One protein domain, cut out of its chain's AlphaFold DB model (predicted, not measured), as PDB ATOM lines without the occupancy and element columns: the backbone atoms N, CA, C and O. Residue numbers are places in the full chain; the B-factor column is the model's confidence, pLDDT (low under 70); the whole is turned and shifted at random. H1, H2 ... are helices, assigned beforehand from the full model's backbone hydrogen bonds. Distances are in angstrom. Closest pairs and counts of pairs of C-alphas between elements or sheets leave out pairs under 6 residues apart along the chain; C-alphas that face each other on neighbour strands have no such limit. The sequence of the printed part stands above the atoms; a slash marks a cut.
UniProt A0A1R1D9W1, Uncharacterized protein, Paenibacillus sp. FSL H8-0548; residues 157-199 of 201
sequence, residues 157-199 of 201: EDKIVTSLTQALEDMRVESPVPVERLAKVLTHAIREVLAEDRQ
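AT A GLANCE: This is residues 157 to 199 of the 201 residues of an uncharacterized protein of Paenibacillus sp. FSL H8-0548 (UniProt A0A1R1D9W1). Two helices of unequal length cross at a slant, the shorter H1 packed on residues 179 to 187 of the longer H2. A loop joins them at one end of the model, where residues 170 to 177 stick out, and residues 192 to 199 stick out at the opposite end as a free arm. The printed part has 43 residues with two named helices, H1 and then H2, and no named strand; its class is all helix. It is only just loose, close to compact, with a radius of gyration of the C-alphas of 11.4 A, and elongated, with spans of 36 by 20 by 14 A.

HOW THE PARTS SIT: H1, residues 157 to 170, and H2, residues 179 to 196, touch, with 15 pairs of C-alphas within 8 A. H2 touches H1 with residues 179 to 187 alone. The closest C-alphas of the two helices are those of Val 161 and Ala 183, 5.3 A apart. Their centres are 11.1 A apart. Their lines stand at a steep tilt of 52 degrees, and they run opposite ways. In H1 and H2 every O i to N i+4 pair is within hydrogen-bond range.

IN THESE COORDINATES: H1 begins at C-alpha 157 at (35.556, 42.773, 41.447) and ends at C-alpha 170 at (17.770, 44.438, 49.637), 19.7 A from first to last C-alpha. A short link of 8 residues follows. H2 begins at C-alpha 179 at (27.411, 43.429, 54.593) and ends at C-alpha 196 at (39.056, 25.847, 39.349), 26.0 A from first to last C-alpha.

THE WHOLE: The two C-alphas farthest apart are those of Arg 172 and Gln 199, at 35.9 A. The printed part has no cut and no long link. Residues 170 to 177 and residues 192 to 199, of which 192 to 196 belong to H2, stand free. The mean pLDDT of the printed part is 77.6; residue 157 and residues 197 to 199 are under 70.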
ATOM      1  N   GLU A 157      35.734  43.079  40.024       68.44
ATOM      2  CA  GLU A 157      35.556  42.773  41.447       68.44
ATOM      3  C   GLU A 157      34.757  43.854  42.172       68.44
ATOM      4  O   GLU A 157      33.802  43.509  42.857       68.44
ATOM      5  N   ASP A 158      35.058  45.137  41.975       72.94
ATOM      6  CA  ASP A 158      34.302  46.223  42.613       72.94
ATOM      7  C   ASP A 158      32.835  46.208  42.181       72.94
ATOM      8  O   ASP A 158      31.940  46.318  43.013       72.94
ATOM      9  N   LYS A 159      32.567  45.962  40.893       74.75
ATOM     10  CA  LYS A 159      31.199  45.815  40.374       74.75
ATOM     11  C   LYS A 159      30.466  44.637  41.013       74.75
ATOM     12  O   LYS A 159      29.293  44.770  41.364       74.75
ATOM     13  N   ILE A 160      31.141  43.496  41.170       75.62
ATOM     14  CA  ILE A 160      30.571  42.306  41.817       75.62
ATOM     15  C   ILE A 160      30.322  42.586  43.302       75.62
ATOM     16  O   ILE A 160      29.228  42.305  43.784       75.62
ATOM     17  N   VAL A 161      31.272  43.207  44.008       78.31
ATOM     18  CA  VAL A 161      31.141  43.573  45.425       78.31
ATOM     19  C   VAL A 161      29.991  44.554  45.633       78.31
ATOM     20  O   VAL A 161      29.172  44.330  46.524       78.31
ATOM     21  N   THR A 162      29.876  45.603  44.815       76.69
ATOM     22  CA  THR A 162      28.767  46.564  44.896       76.69
ATOM     23  C   THR A 162      27.431  45.881  44.619       76.69
ATOM     24  O   THR A 162      26.494  46.047  45.396       76.69
ATOM     25  N   SER A 163      27.346  45.045  43.579       79.38
ATOM     26  CA  SER A 163      26.117  44.309  43.262       79.38
ATOM     27  C   SER A 163      25.718  43.320  44.365       79.38
ATOM     28  O   SER A 163      24.532  43.197  44.664       79.38
ATOM     29  N   LEU A 164      26.679  42.619  44.976       81.06
ATOM     30  CA  LEU A 164      26.435  41.708  46.100       81.06
ATOM     31  C   LEU A 164      26.026  42.464  47.359       81.06
ATOM     32  O   LEU A 164      25.120  42.026  48.054       81.06
ATOM     33  N   THR A 165      26.669  43.596  47.642       77.25
ATOM     34  CA  THR A 165      26.320  44.444  48.789       77.25
ATOM     35  C   THR A 165      24.878  44.926  48.662       77.25
ATOM     36  O   THR A 165      24.087  44.691  49.570       77.25
ATOM     37  N   GLN A 166      24.506  45.473  47.499       80.56
ATOM     38  CA  GLN A 166      23.140  45.910  47.200       80.56
ATOM     39  C   GLN A 166      22.129  44.760  47.354       80.56
ATOM     40  O   GLN A 166      21.117  44.907  48.032       80.56
ATOM     41  N   ALA A 167      22.422  43.586  46.785       81.12
ATOM     42  CA  ALA A 167      21.537  42.425  46.872       81.12
ATOM     43  C   ALA A 167      21.362  41.917  48.316       81.12
ATOM     44  O   ALA A 167      20.259  41.541  48.712       81.12
ATOM     45  N   LEU A 168      22.433  41.913  49.115       83.31
ATOM     46  CA  LEU A 168      22.396  41.503  50.522       83.31
ATOM     47  C   LEU A 168      21.627  42.509  51.398       83.31
ATOM     48  O   LEU A 168      20.917  42.095  52.318       83.31
ATOM     49  N   GLU A 169      21.741  43.806  51.103       82.06
ATOM     50  CA  GLU A 169      20.969  44.868  51.758       82.06
ATOM     51  C   GLU A 169      19.479  44.798  51.398       82.06
ATOM     52  O   GLU A 169      18.632  44.835  52.294       82.06
ATOM     53  N   ASP A 170      19.149  44.600  50.118       86.31
ATOM     54  CA  ASP A 170      17.770  44.438  49.637       86.31
ATOM     55  C   ASP A 170      17.100  43.196  50.245       86.31
ATOM     56  O   ASP A 170      15.926  43.220  50.627       86.31
ATOM     57  N   MET A 171      17.867  42.115  50.406       82.12
ATOM     58  CA  MET A 171      17.429  40.895  51.085       82.12
ATOM     59  C   MET A 171      17.345  41.034  52.610       82.12
ATOM     60  O   MET A 171      16.865  40.110  53.270       82.12
ATOM     61  N   ARG A 172      17.795  42.165  53.178       83.94
ATOM     62  CA  ARG A 172      17.875  42.416  54.625       83.94
ATOM     63  C   ARG A 172      18.561  41.279  55.373       83.94
ATOM     64  O   ARG A 172      18.072  40.818  56.404       83.94
ATOM     65  N   VAL A 173      19.677  40.795  54.836       77.12
ATOM     66  CA  VAL A 173      20.420  39.706  55.468       77.12
ATOM     67  C   VAL A 173      20.960  40.191  56.811       77.12
ATOM     68  O   VAL A 173      21.898  40.984  56.875       77.12
ATOM     69  N   GLU A 174      20.374  39.698  57.901       74.94
ATOM     70  CA  GLU A 174      20.900  39.907  59.246       74.94
ATOM     71  C   GLU A 174      22.155  39.050  59.415       74.94
ATOM     72  O   GLU A 174      22.111  37.863  59.737       74.94
ATOM     73  N   SER A 175      23.300  39.665  59.135       72.00
ATOM     74  CA  SER A 175      24.611  39.058  59.302       72.00
ATOM     75  C   SER A 175      25.311  39.665  60.523       72.00
ATOM     76  O   SER A 175      25.319  40.887  60.679       72.00
ATOM     77  N   PRO A 176      25.971  38.852  61.371       79.50
ATOM     78  CA  PRO A 176      26.832  39.361  62.441       79.50
ATOM     79  C   PRO A 176      28.090  40.072  61.904       79.50
ATOM     80  O   PRO A 176      28.820  40.706  62.663       79.50
ATOM     81  N   VAL A 177      28.358  39.963  60.599       80.25
ATOM     82  CA  VAL A 177      29.467  40.607  59.888       80.25
ATOM     83  C   VAL A 177      28.915  41.715  58.978       80.25
ATOM     84  O   VAL A 177      27.910  41.463  58.307       80.25
ATOM     85  N   PRO A 178      29.563  42.898  58.888       84.69
ATOM     86  CA  PRO A 178      29.142  43.971  57.986       84.69
ATOM     87  C   PRO A 178      28.949  43.483  56.548       84.69
ATOM     88  O   PRO A 178      29.796  42.753  56.026       84.69
ATOM     89  N   VAL A 179      27.855  43.911  55.913       77.69
ATOM     90  CA  VAL A 179      27.411  43.429  54.593       77.69
ATOM     91  C   VAL A 179      28.489  43.603  53.521       77.69
ATOM     92  O   VAL A 179      28.756  42.679  52.760       77.69
ATOM     93  N   GLU A 180      29.207  44.724  53.538       74.19
ATOM     94  CA  GLU A 180      30.320  44.990  52.618       74.19
ATOM     95  C   GLU A 180      31.464  43.961  52.759       74.19
ATOM     96  O   GLU A 180      32.068  43.511  51.784       74.19
ATOM     97  N   ARG A 181      31.753  43.535  53.995       76.38
ATOM     98  CA  ARG A 181      32.793  42.538  54.276       76.38
ATOM     99  C   ARG A 181      32.335  41.140  53.859       76.38
ATOM    100  O   ARG A 181      33.151  40.363  53.372       76.38
ATOM    101  N   LEU A 182      31.043  40.842  54.003       77.50
ATOM    102  CA  LEU A 182      30.431  39.604  53.517       77.50
ATOM    103  C   LEU A 182      30.459  39.531  51.979       77.50
ATOM    104  O   LEU A 182      30.862  38.510  51.428       77.50
ATOM    105  N   ALA A 183      30.126  40.627  51.294       77.94
ATOM    106  CA  ALA A 183      30.186  40.733  49.836       77.94
ATOM    107  C   ALA A 183      31.607  40.506  49.290       77.94
ATOM    108  O   ALA A 183      31.784  39.777  48.313       77.94
ATOM    109  N   LYS A 184      32.634  41.058  49.952       78.75
ATOM    110  CA  LYS A 184      34.048  40.829  49.601       78.75
ATOM    111  C   LYS A 184      34.455  39.357  49.724       78.75
ATOM    112  O   LYS A 184      35.082  38.821  48.815       78.75
ATOM    113  N   VAL A 185      34.066  38.687  50.811       81.81
ATOM    114  CA  VAL A 185      34.368  37.258  51.020       81.81
ATOM    115  C   VAL A 185      33.667  36.383  49.980       81.81
ATOM    116  O   VAL A 185      34.295  35.497  49.406       81.81
ATOM    117  N   LEU A 186      32.392  36.656  49.690       80.88
ATOM    118  CA  LEU A 186      31.634  35.925  48.670       80.88
ATOM    119  C   LEU A 186      32.218  36.123  47.269       80.88
ATOM    120  O   LEU A 186      32.337  35.162  46.518       80.88
ATOM    121  N   THR A 187      32.644  37.343  46.937       81.88
ATOM    122  CA  THR A 187      33.313  37.636  45.661       81.88
ATOM    123  C   THR A 187      34.606  36.829  45.513       81.88
ATOM    124  O   THR A 187      34.870  36.282  44.444       81.88
ATOM    125  N   HIS A 188      35.384  36.691  46.592       80.56
ATOM    126  CA  HIS A 188      36.609  35.892  46.583       80.56
ATOM    127  C   HIS A 188      36.328  34.392  46.405       80.56
ATOM    128  O   HIS A 188      36.952  33.755  45.562       80.56
ATOM    129  N   ALA A 189      35.329  33.856  47.112       76.88
ATOM    130  CA  ALA A 189      34.921  32.458  46.975       76.88
ATOM    131  C   ALA A 189      34.395  32.135  45.561       76.88
ATOM    132  O   ALA A 189      34.737  31.103  44.993       76.88
ATOM    133  N   ILE A 190      33.611  33.037  44.954       81.88
ATOM    134  CA  ILE A 190      33.142  32.891  43.564       81.88
ATOM    135  C   ILE A 190      34.331  32.856  42.593       81.88
ATOM    136  O   ILE A 190      34.324  32.089  41.632       81.88
ATOM    137  N   ARG A 191      35.364  33.667  42.841       81.81
ATOM    138  CA  ARG A 191      36.571  33.696  42.014       81.81
ATOM    139  C   ARG A 191      37.370  32.397  42.100       81.81
ATOM    140  O   ARG A 191      37.854  31.957  41.064       81.81
ATOM    141  N   GLU A 192      37.518  31.814  43.288       79.31
ATOM    142  CA  GLU A 192      38.212  30.528  43.462       79.31
ATOM    143  C   GLU A 192      37.507  29.415  42.683       79.31
ATOM    144  O   GLU A 192      38.142  28.758  41.863       79.31
ATOM    145  N   VAL A 193      36.183  29.304  42.818       74.12
ATOM    146  CA  VAL A 193      35.386  28.294  42.101       74.12
ATOM    147  C   VAL A 193      35.473  28.475  40.579       74.12
ATOM    148  O   VAL A 193      35.734  27.526  39.848       74.12
ATOM    149  N   LEU A 194      35.337  29.710  40.078       77.62
ATOM    150  CA  LEU A 194      35.454  29.990  38.638       77.62
ATOM    151  C   LEU A 194      36.879  29.807  38.088       77.62
ATOM    152  O   LEU A 194      37.055  29.679  36.875       77.62
ATOM    153  N   ALA A 195      37.899  29.875  38.944       78.56
ATOM    154  CA  ALA A 195      39.283  29.619  38.558       78.56
ATOM    155  C   ALA A 195      39.585  28.116  38.491       78.56
ATOM    156  O   ALA A 195      40.348  27.711  37.616       78.56
ATOM    157  N   GLU A 196      38.977  27.313  39.367       72.88
ATOM    158  CA  GLU A 196      39.056  25.847  39.349       72.88
ATOM    159  C   GLU A 196      38.377  25.266  38.098       72.88
ATOM    160  O   GLU A 196      39.016  24.512  37.367       72.88
ATOM    161  N   ASP A 197      37.169  25.728  37.749       67.00
ATOM    162  CA  ASP A 197      36.434  25.270  36.551       67.00
ATOM    163  C   ASP A 197      37.200  25.515  35.231       67.00
ATOM    164  O   ASP A 197      37.019  24.794  34.254       67.00
ATOM    165  N   ARG A 198      38.089  26.519  35.181       65.81
ATOM    166  CA  ARG A 198      38.925  26.811  33.997       65.81
ATOM    167  C   ARG A 198      40.183  25.953  33.885       65.81
ATOM    168  O   ARG A 198      40.855  26.031  32.860       65.81
ATOM    169  N   GLN A 199      40.561  25.217  34.928       60.41
ATOM    170  CA  GLN A 199      41.709  24.302  34.884       60.41
ATOM    171  C   GLN A 199      41.312  22.876  34.481       60.41
ATOM    172  O   GLN A 199      42.195  22.069  34.193       60.41
TER     173      GLN A 199